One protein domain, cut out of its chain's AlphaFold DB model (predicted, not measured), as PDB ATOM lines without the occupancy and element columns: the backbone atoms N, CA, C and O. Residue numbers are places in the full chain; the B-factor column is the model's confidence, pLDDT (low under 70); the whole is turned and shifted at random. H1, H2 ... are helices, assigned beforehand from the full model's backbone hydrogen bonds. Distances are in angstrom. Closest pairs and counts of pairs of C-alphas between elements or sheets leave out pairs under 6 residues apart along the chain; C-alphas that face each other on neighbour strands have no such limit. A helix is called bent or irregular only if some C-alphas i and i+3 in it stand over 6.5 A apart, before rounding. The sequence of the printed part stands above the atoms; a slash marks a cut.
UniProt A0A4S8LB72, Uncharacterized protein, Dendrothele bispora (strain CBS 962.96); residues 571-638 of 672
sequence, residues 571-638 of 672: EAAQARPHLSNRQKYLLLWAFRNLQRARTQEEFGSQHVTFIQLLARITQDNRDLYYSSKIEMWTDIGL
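This is residues 571 to 638 of the 672 residues of an uncharacterized protein of Dendrothele bispora (strain CBS 962.96) (UniProt A0A4S8LB72). Look first for a long helical hairpin: H3, the longest helix, lies side by side with H2, and the two run opposite ways. After H3 a long link with no named element folds back along the hairpin toward its turn and leads to H4, a short helix by the end of H2, while H1, irregular and apart from the other three helices, lies beyond the hairpin's open end. The printed part has 68 residues with four named helices, in the order H1, H2, H3, H4, and no named strand; its class is all helix. It is only just compact, close to loose, with a radius of gyration of the C-alphas of 12.9 A, and its elongated outline spans 42 by 24 by 18 A.

Begin with the two longer helices, H3, residues 600 to 618, and H2, residues 581 to 596. They touch, with 17 pairs of C-alphas within 8 A; the closest C-alphas are those of Leu 594 and Gln 606, 5.0 A apart. Their lines stand at a shallow tilt of 13 degrees, opposite ways, and the two form a helical hairpin. Next look at H4, residues 630 to 633, which is close to H2 but not clearly touching it: the closest C-alphas, of Gln 595 and Trp 633, are 5.6 A apart. H3 and H4 are near each other, with 5 pairs of C-alphas within 10 A and the closest at 8.3 A. H1, residues 571 to 575, is apart from H2, H3 and H4. In H2 and H3 every O i to N i+4 pair is within hydrogen-bond range; in H1 0 of 1 is, with 0 of 2 O i to N i+3 pairs, and H4 is too short for an i+4 pair but has its 1 O i to N i+3 pair within range.

Find C-alpha 600 at (124.556, 164.044, 163.542); from there H3 runs 25.5 A to C-alpha 618 at (133.216, 183.062, 148.856). H2 begins at C-alpha 581, at (123.372, 183.359, 140.325), and covers 22.2 A to Arg 596. H4 measures 5.3 A from Ile 630 to Trp 633. H1 measures 9.7 A from Glu 571 to Ala 575 and is irregular: C-alphas 572 and 575 are 7.2 A apart.

The two C-alphas farthest apart are those of Glu 571 and Leu 638, 43.1 A. The printed part has no cut. The links from H1 to H2 and from H2 to H3 are tight; the link from H3 to H4, with 11 residues, is long. Mean pLDDT of the printed part is 77.6; look for values under 70 at residues 571 to 577 and 620 to 631 of this predicted model.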
ATOM      1  N   GLU A 571     132.172 201.242 148.674       42.75
ATOM      2  CA  GLU A 571     133.245 201.029 149.667       42.75
ATOM      3  C   GLU A 571     132.801 200.257 150.925       42.75
ATOM      4  O   GLU A 571     133.607 199.577 151.561       42.75
ATOM      5  N   ALA A 572     131.503 200.270 151.246       46.00
ATOM      6  CA  ALA A 572     130.921 199.476 152.330       46.00
ATOM      7  C   ALA A 572     130.900 197.952 152.057       46.00
ATOM      8  O   ALA A 572     130.622 197.170 152.970       46.00
ATOM      9  N   ALA A 573     131.203 197.506 150.831       49.22
ATOM     10  CA  ALA A 573     131.147 196.098 150.427       49.22
ATOM     11  C   ALA A 573     132.244 195.204 151.047       49.22
ATOM     12  O   ALA A 573     132.151 193.983 150.958       49.22
ATOM     13  N   GLN A 574     133.249 195.764 151.738       50.00
ATOM     14  CA  GLN A 574     134.382 195.013 152.322       50.00
ATOM     15  C   GLN A 574     133.992 193.874 153.296       50.00
ATOM     16  O   GLN A 574     134.834 193.058 153.665       50.00
ATOM     17  N   ALA A 575     132.732 193.797 153.736       56.81
ATOM     18  CA  ALA A 575     132.260 192.788 154.683       56.81
ATOM     19  C   ALA A 575     131.809 191.449 154.058       56.81
ATOM     20  O   ALA A 575     131.750 190.453 154.792       56.81
ATOM     21  N   ARG A 576     131.429 191.408 152.766       63.66
ATOM     22  CA  ARG A 576     130.816 190.230 152.109       63.66
ATOM     23  C   ARG A 576     131.077 190.190 150.595       63.66
ATOM     24  O   ARG A 576     131.148 191.245 149.975       63.66
ATOM     25  N   PRO A 577     131.155 188.999 149.975       68.56
ATOM     26  CA  PRO A 577     131.204 188.879 148.524       68.56
ATOM     27  C   PRO A 577     129.816 189.084 147.896       68.56
ATOM     28  O   PRO A 577     128.799 188.667 148.447       68.56
ATOM     29  N   HIS A 578     129.788 189.651 146.690       78.44
ATOM     30  CA  HIS A 578     128.626 189.570 145.807       78.44
ATOM     31  C   HIS A 578     128.669 188.245 145.030       78.44
ATOM     32  O   HIS A 578     129.694 187.915 144.427       78.44
ATOM     33  N   LEU A 579     127.586 187.466 145.048       80.38
ATOM     34  CA  LEU A 579     127.566 186.126 144.452       80.38
ATOM     35  C   LEU A 579     126.854 186.104 143.094       80.38
ATOM     36  O   LEU A 579     125.722 186.558 142.965       80.38
ATOM     37  N   SER A 580     127.452 185.474 142.076       84.44
ATOM     38  CA  SER A 580     126.730 185.194 140.825       84.44
ATOM     39  C   SER A 580     125.558 184.233 141.058       84.44
ATOM     40  O   SER A 580     125.606 183.384 141.949       84.44
ATOM     41  N   ASN A 581     124.529 184.265 140.207       83.00
ATOM     42  CA  ASN A 581     123.372 183.359 140.325       83.00
ATOM     43  C   ASN A 581     123.761 181.865 140.379       83.00
ATOM     44  O   ASN A 581     123.107 181.081 141.066       83.00
ATOM     45  N   ARG A 582     124.865 181.465 139.724       86.88
ATOM     46  CA  ARG A 582     125.421 180.103 139.811       86.88
ATOM     47  C   ARG A 582     126.002 179.805 141.198       86.88
ATOM     48  O   ARG A 582     125.769 178.721 141.724       86.88
ATOM     49  N   GLN A 583     126.719 180.755 141.802       85.31
ATOM     50  CA  GLN A 583     127.202 180.655 143.184       85.31
ATOM     51  C   GLN A 583     126.037 180.641 144.185       85.31
ATOM     52  O   GLN A 583     126.000 179.749 145.030       85.31
ATOM     53  N   LYS A 584     125.045 181.540 144.046       84.19
ATOM     54  CA  LYS A 584     123.827 181.558 144.883       84.19
ATOM     55  C   LYS A 584     123.101 180.202 144.830       84.19
ATOM     56  O   LYS A 584     122.760 179.654 145.875       84.19
ATOM     57  N   TYR A 585     122.942 179.609 143.639       86.12
ATOM     58  CA  TYR A 585     122.349 178.273 143.459       86.12
ATOM     59  C   TYR A 585     123.167 177.146 144.113       86.12
ATOM     60  O   TYR A 585     122.606 176.312 144.821       86.12
ATOM     61  N   LEU A 586     124.487 177.109 143.895       87.12
ATOM     62  CA  LEU A 586     125.356 176.067 144.455       87.12
ATOM     63  C   LEU A 586     125.410 176.129 145.990       87.12
ATOM     64  O   LEU A 586     125.319 175.093 146.651       87.12
ATOM     65  N   LEU A 587     125.485 177.339 146.553       83.69
ATOM     66  CA  LEU A 587     125.435 177.568 147.995       83.69
ATOM     67  C   LEU A 587     124.080 177.142 148.580       83.69
ATOM     68  O   LEU A 587     124.049 176.408 149.564       83.69
ATOM     69  N   LEU A 588     122.968 177.524 147.937       83.44
ATOM     70  CA  LEU A 588     121.610 177.087 148.289       83.44
ATOM     71  C   LEU A 588     121.470 175.557 148.270       83.44
ATOM     72  O   LEU A 588     120.845 174.992 149.167       83.44
ATOM     73  N   TRP A 589     122.033 174.883 147.265       87.38
ATOM     74  CA  TRP A 589     121.976 173.426 147.129       87.38
ATOM     75  C   TRP A 589     122.710 172.720 148.277       87.38
ATOM     76  O   TRP A 589     122.100 171.918 148.984       87.38
ATOM     77  N   ALA A 590     123.976 173.068 148.533       86.50
ATOM     78  CA  ALA A 590     124.737 172.442 149.616       86.50
ATOM     79  C   ALA A 590     124.175 172.808 150.998       86.50
ATOM     80  O   ALA A 590     124.095 171.949 151.874       86.50
ATOM     81  N   PHE A 591     123.707 174.048 151.181       85.00
ATOM     82  CA  PHE A 591     123.027 174.455 152.407       85.00
ATOM     83  C   PHE A 591     121.742 173.651 152.629       85.00
ATOM     84  O   PHE A 591     121.487 173.211 153.745       85.00
ATOM     85  N   ARG A 592     120.947 173.387 151.583       85.06
ATOM     86  CA  ARG A 592     119.750 172.535 151.686       85.06
ATOM     87  C   ARG A 592     120.079 171.083 152.023       85.06
ATOM     88  O   ARG A 592     119.327 170.485 152.784       85.06
ATOM     89  N   ASN A 593     121.181 170.527 151.521       87.50
ATOM     90  CA  ASN A 593     121.616 169.181 151.912       87.50
ATOM     91  C   ASN A 593     122.046 169.154 153.388       87.50
ATOM     92  O   ASN A 593     121.569 168.314 154.147       87.50
ATOM     93  N   LEU A 594     122.829 170.147 153.825       87.00
ATOM     94  CA  LEU A 594     123.189 170.343 155.232       87.00
ATOM     95  C   LEU A 594     121.954 170.487 156.137       87.00
ATOM     96  O   LEU A 594     121.888 169.885 157.206       87.00
ATOM     97  N   GLN A 595     120.954 171.261 155.703       86.06
ATOM     98  CA  GLN A 595     119.704 171.448 156.436       86.06
ATOM     99  C   GLN A 595     118.833 170.186 156.494       86.06
ATOM    100  O   GLN A 595     118.079 170.040 157.450       86.06
ATOM    101  N   ARG A 596     118.895 169.289 155.504       87.25
ATOM    102  CA  ARG A 596     118.065 168.070 155.474       87.25
ATOM    103  C   ARG A 596     118.640 166.902 156.274       87.25
ATOM    104  O   ARG A 596     117.919 165.923 156.465       87.25
ATOM    105  N   ALA A 597     119.863 167.038 156.789       88.94
ATOM    106  CA  ALA A 597     120.492 166.049 157.653       88.94
ATOM    107  C   ALA A 597     119.572 165.627 158.814       88.94
ATOM    108  O   ALA A 597     119.047 166.470 159.550       88.94
ATOM    109  N   ARG A 598     119.385 164.313 158.965       88.19
ATOM    110  CA  ARG A 598     118.528 163.661 159.967       88.19
ATOM    111  C   ARG A 598     119.303 163.111 161.150       88.19
ATOM    112  O   ARG A 598     118.744 163.017 162.242       88.19
ATOM    113  N   THR A 599     120.578 162.787 160.951       89.00
ATOM    114  CA  THR A 599     121.496 162.338 162.004       89.00
ATOM    115  C   THR A 599     122.667 163.308 162.154       89.00
ATOM    116  O   THR A 599     122.972 164.094 161.256       89.00
ATOM    117  N   GLN A 600     123.352 163.245 163.298       88.00
ATOM    118  CA  GLN A 600     124.556 164.044 163.542       88.00
ATOM    119  C   GLN A 600     125.731 163.630 162.628       88.00
ATOM    120  O   GLN A 600     126.584 164.451 162.302       88.00
ATOM    121  N   GLU A 601     125.750 162.372 162.182       90.44
ATOM    122  CA  GLU A 601     126.716 161.808 161.229       90.44
ATOM    123  C   GLU A 601     126.474 162.319 159.798       90.44
ATOM    124  O   GLU A 601     127.393 162.809 159.136       90.44
ATOM    125  N   GLU A 602     125.216 162.300 159.347       90.81
ATOM    126  CA  GLU A 602     124.811 162.911 158.079       90.81
ATOM    127  C   GLU A 602     125.109 164.413 158.095       90.81
ATOM    128  O   GLU A 602     125.682 164.936 157.142       90.81
ATOM    129  N   PHE A 603     124.829 165.105 159.208       89.44
ATOM    130  CA  PHE A 603     125.222 166.503 159.358       89.44
ATOM    131  C   PHE A 603     126.737 166.679 159.235       89.44
ATOM    132  O   PHE A 603     127.164 167.550 158.489       89.44
ATOM    133  N   GLY A 604     127.551 165.857 159.905       88.69
ATOM    134  CA  GLY A 604     129.013 165.945 159.829       88.69
ATOM    135  C   GLY A 604     129.545 165.837 158.397       88.69
ATOM    136  O   GLY A 604     130.318 166.693 157.960       88.69
ATOM    137  N   SER A 605     129.083 164.840 157.636       90.12
ATOM    138  CA  SER A 605     129.484 164.667 156.231       90.12
ATOM    139  C   SER A 605     129.018 165.825 155.336       90.12
ATOM    140  O   SER A 605     129.831 166.401 154.606       90.12
ATOM    141  N   GLN A 606     127.755 166.253 155.455       91.12
ATOM    142  CA  GLN A 606     127.237 167.402 154.702       91.12
ATOM    143  C   GLN A 606     127.893 168.727 155.122       91.12
ATOM    144  O   GLN A 606     128.015 169.627 154.296       91.12
ATOM    145  N   HIS A 607     128.345 168.869 156.373       87.81
ATOM    146  CA  HIS A 607     129.004 170.079 156.876       87.81
ATOM    147  C   HIS A 607     130.377 170.256 156.237       87.81
ATOM    148  O   HIS A 607     130.686 171.336 155.738       87.81
ATOM    149  N   VAL A 608     131.164 169.178 156.148       87.75
ATOM    150  CA  VAL A 608     132.432 169.179 155.404       87.75
ATOM    151  C   VAL A 608     132.195 169.551 153.936       87.75
ATOM    152  O   VAL A 608     132.876 170.436 153.416       87.75
ATOM    153  N   THR A 609     131.194 168.956 153.276       88.50
ATOM    154  CA  THR A 609     130.826 169.305 151.890       88.50
ATOM    155  C   THR A 609     130.403 170.772 151.749       88.50
ATOM    156  O   THR A 609     130.816 171.449 150.807       88.50
ATOM    157  N   PHE A 610     129.609 171.282 152.692       87.94
ATOM    158  CA  PHE A 610     129.130 172.660 152.699       87.94
ATOM    159  C   PHE A 610     130.268 173.668 152.881       87.94
ATOM    160  O   PHE A 610     130.377 174.597 152.084       87.94
ATOM    161  N   ILE A 611     131.147 173.470 153.867       85.56
ATOM    162  CA  ILE A 611     132.277 174.371 154.138       85.56
ATOM    163  C   ILE A 611     133.297 174.345 152.991       85.56
ATOM    164  O   ILE A 611     133.751 175.404 152.562       85.56
ATOM    165  N   GLN A 612     133.587 173.176 152.403       87.56
ATOM    166  CA  GLN A 612     134.436 173.088 151.206       87.56
ATOM    167  C   GLN A 612     133.857 173.859 150.010       87.56
ATOM    168  O   GLN A 612     134.610 174.469 149.246       87.56
ATOM    169  N   LEU A 613     132.533 173.842 149.821       87.12
ATOM    170  CA  LEU A 613     131.888 174.597 148.747       87.12
ATOM    171  C   LEU A 613     131.810 176.097 149.067       87.12
ATOM    172  O   LEU A 613     132.066 176.911 148.183       87.12
ATOM    173  N   LEU A 614     131.513 176.460 150.317       83.25
ATOM    174  CA  LEU A 614     131.491 177.842 150.796       83.25
ATOM    175  C   LEU A 614     132.851 178.514 150.572       83.25
ATOM    176  O   LEU A 614     132.896 179.566 149.936       83.25
ATOM    177  N   ALA A 615     133.941 177.865 150.989       83.75
ATOM    178  CA  ALA A 615     135.314 178.323 150.779       83.75
ATOM    179  C   ALA A 615     135.610 178.598 149.293       83.75
ATOM    180  O   ALA A 615     136.091 179.671 148.933       83.75
ATOM    181  N   ARG A 616     135.240 177.664 148.403       85.56
ATOM    182  CA  ARG A 616     135.407 177.806 146.940       85.56
ATOM    183  C   ARG A 616     134.553 178.923 146.329       85.56
ATOM    184  O   ARG A 616     134.940 179.480 145.307       85.56
ATOM    185  N   ILE A 617     133.385 179.216 146.904       83.38
ATOM    186  CA  ILE A 617     132.435 180.213 146.383       83.38
ATOM    187  C   ILE A 617     132.744 181.630 146.874       83.38
ATOM    188  O   ILE A 617     132.584 182.574 146.101       83.38
ATOM    189  N   THR A 618     133.128 181.773 148.143       75.12
ATOM    190  CA  THR A 618     133.216 183.062 148.856       75.12
ATOM    191  C   THR A 618     134.641 183.502 149.178       75.12
ATOM    192  O   THR A 618     134.830 184.658 149.541       75.12
ATOM    193  N   GLN A 619     135.621 182.594 149.082       71.81
ATOM    194  CA  GLN A 619     136.978 182.753 149.630       71.81
ATOM    195  C   GLN A 619     137.007 182.956 151.165       71.81
ATOM    196  O   GLN A 619     138.040 183.300 151.733       71.81
ATOM    197  N   ASP A 620     135.884 182.697 151.850       65.75
ATOM    198  CA  ASP A 620     135.702 182.861 153.291       65.75
ATOM    199  C   ASP A 620     135.612 181.495 153.997       65.75
ATOM    200  O   ASP A 620     134.723 180.687 153.727       65.75
ATOM    201  N   ASN A 621     136.529 181.262 154.939       59.22
ATOM    202  CA  ASN A 621     136.625 180.033 155.733       59.22
ATOM    203  C   ASN A 621     135.998 180.166 157.143       59.22
ATOM    204  O   ASN A 621     136.294 179.359 158.025       59.22
ATOM    205  N   ARG A 622     135.167 181.190 157.413       61.44
ATOM    206  CA  ARG A 622     134.574 181.448 158.745       61.44
ATOM    207  C   ARG A 622     133.482 180.437 159.143       61.44
ATOM    208  O   ARG A 622     132.292 180.747 159.175       61.44
ATOM    209  N   ASP A 623     133.922 179.258 159.578       56.12
ATOM    210  CA  ASP A 623     133.106 178.149 160.109       56.12
ATOM    211  C   ASP A 623     132.386 178.458 161.450       56.12
ATOM    212  O   ASP A 623     131.448 177.782 161.873       56.12
ATOM    213  N   LEU A 624     132.778 179.554 162.113       49.72
ATOM    214  CA  LEU A 624     132.381 180.013 163.459       49.72
ATOM    215  C   LEU A 624     130.868 180.211 163.734       49.72
ATOM    216  O   LEU A 624     130.500 180.695 164.806       49.72
ATOM    217  N   TYR A 625     129.975 179.896 162.794       55.69
ATOM    218  CA  TYR A 625     128.556 180.260 162.854       55.69
ATOM    219  C   TYR A 625     127.565 179.080 162.920       55.69
ATOM    220  O   TYR A 625     126.453 179.267 163.421       55.69
ATOM    221  N   TYR A 626     127.942 177.879 162.464       55.66
ATOM    222  CA  TYR A 626     127.021 176.727 162.387       55.66
ATOM    223  C   TYR A 626     127.184 175.737 163.541       55.66
ATOM    224  O   TYR A 626     126.180 175.291 164.105       55.66
ATOM    225  N   SER A 627     128.425 175.483 163.960       55.06
ATOM    226  CA  SER A 627     128.795 174.536 165.023       55.06
ATOM    227  C   SER A 627     128.041 174.724 166.348       55.06
ATOM    228  O   SER A 627     127.720 173.746 167.016       55.06
ATOM    229  N   SER A 628     127.689 175.960 166.716       58.66
ATOM    230  CA  SER A 628     126.994 176.271 167.977       58.66
ATOM    231  C   SER A 628     125.460 176.178 167.925       58.66
ATOM    232  O   SER A 628     124.814 176.369 168.956       58.66
ATOM    233  N   LYS A 629     124.848 175.938 166.752       68.00
ATOM    234  CA  LYS A 629     123.378 175.988 166.561       68.00
ATOM    235  C   LYS A 629     122.810 174.939 165.598       68.00
ATOM    236  O   LYS A 629     121.743 175.153 165.026       68.00
ATOM    237  N   ILE A 630     123.504 173.814 165.438       66.94
ATOM    238  CA  ILE A 630     123.185 172.722 164.499       66.94
ATOM    239  C   ILE A 630     121.682 172.383 164.493       66.94
ATOM    240  O   ILE A 630     121.052 172.470 163.442       66.94
ATOM    241  N   GLU A 631     121.086 172.130 165.665       67.50
ATOM    242  CA  GLU A 631     119.658 171.791 165.839       67.50
ATOM    243  C   GLU A 631     118.663 172.775 165.204       67.50
ATOM    244  O   GLU A 631     117.550 172.379 164.873       67.50
ATOM    245  N   MET A 632     119.018 174.060 165.078       77.56
ATOM    246  CA  MET A 632     118.143 175.101 164.511       77.56
ATOM    247  C   MET A 632     118.273 175.197 162.985       77.56
ATOM    248  O   MET A 632     117.400 175.748 162.309       77.56
ATOM    249  N   TRP A 633     119.372 174.669 162.442       75.44
ATOM    250  CA  TRP A 633     119.670 174.650 161.016       75.44
ATOM    251  C   TRP A 633     119.243 173.339 160.352       75.44
ATOM    252  O   TRP A 633     118.740 173.396 159.234       75.44
ATOM    253  N   THR A 634     119.384 172.191 161.019       82.62
ATOM    254  CA  THR A 634     119.173 170.834 160.468       82.62
ATOM    255  C   THR A 634     117.774 170.272 160.716       82.62
ATOM    256  O   THR A 634     117.027 170.826 161.515       82.62
ATOM    257  N   ASP A 635     117.385 169.200 160.016       85.56
ATOM    258  CA  ASP A 635     116.109 168.489 160.197       85.56
ATOM    259  C   ASP A 635     116.161 167.449 161.334       85.56
ATOM    260  O   ASP A 635     115.128 166.866 161.675       85.56
ATOM    261  N   ILE A 636     117.318 167.297 161.993       86.06
ATOM    262  CA  ILE A 636     117.500 166.573 163.260       86.06
ATOM    263  C   ILE A 636     116.418 167.009 164.264       86.06
ATOM    264  O   ILE A 636     116.250 168.198 164.547       86.06
ATOM    265  N   GLY A 637     115.661 166.045 164.794       84.62
ATOM    266  CA  GLY A 637     114.561 166.290 165.735       84.62
ATOM    267  C   GLY A 637     113.172 166.500 165.110       84.62
ATOM    268  O   GLY A 637     112.203 166.621 165.858       84.62
ATOM    269  N   LEU A 638     113.030 166.499 163.776       85.75
ATOM    270  CA  LEU A 638     111.720 166.265 163.147       85.75
ATOM    271  C   LEU A 638     111.338 164.773 163.220       85.75
ATOM    272  O   LEU A 638     112.231 163.920 163.201       85.75
TER     273      LEU A 638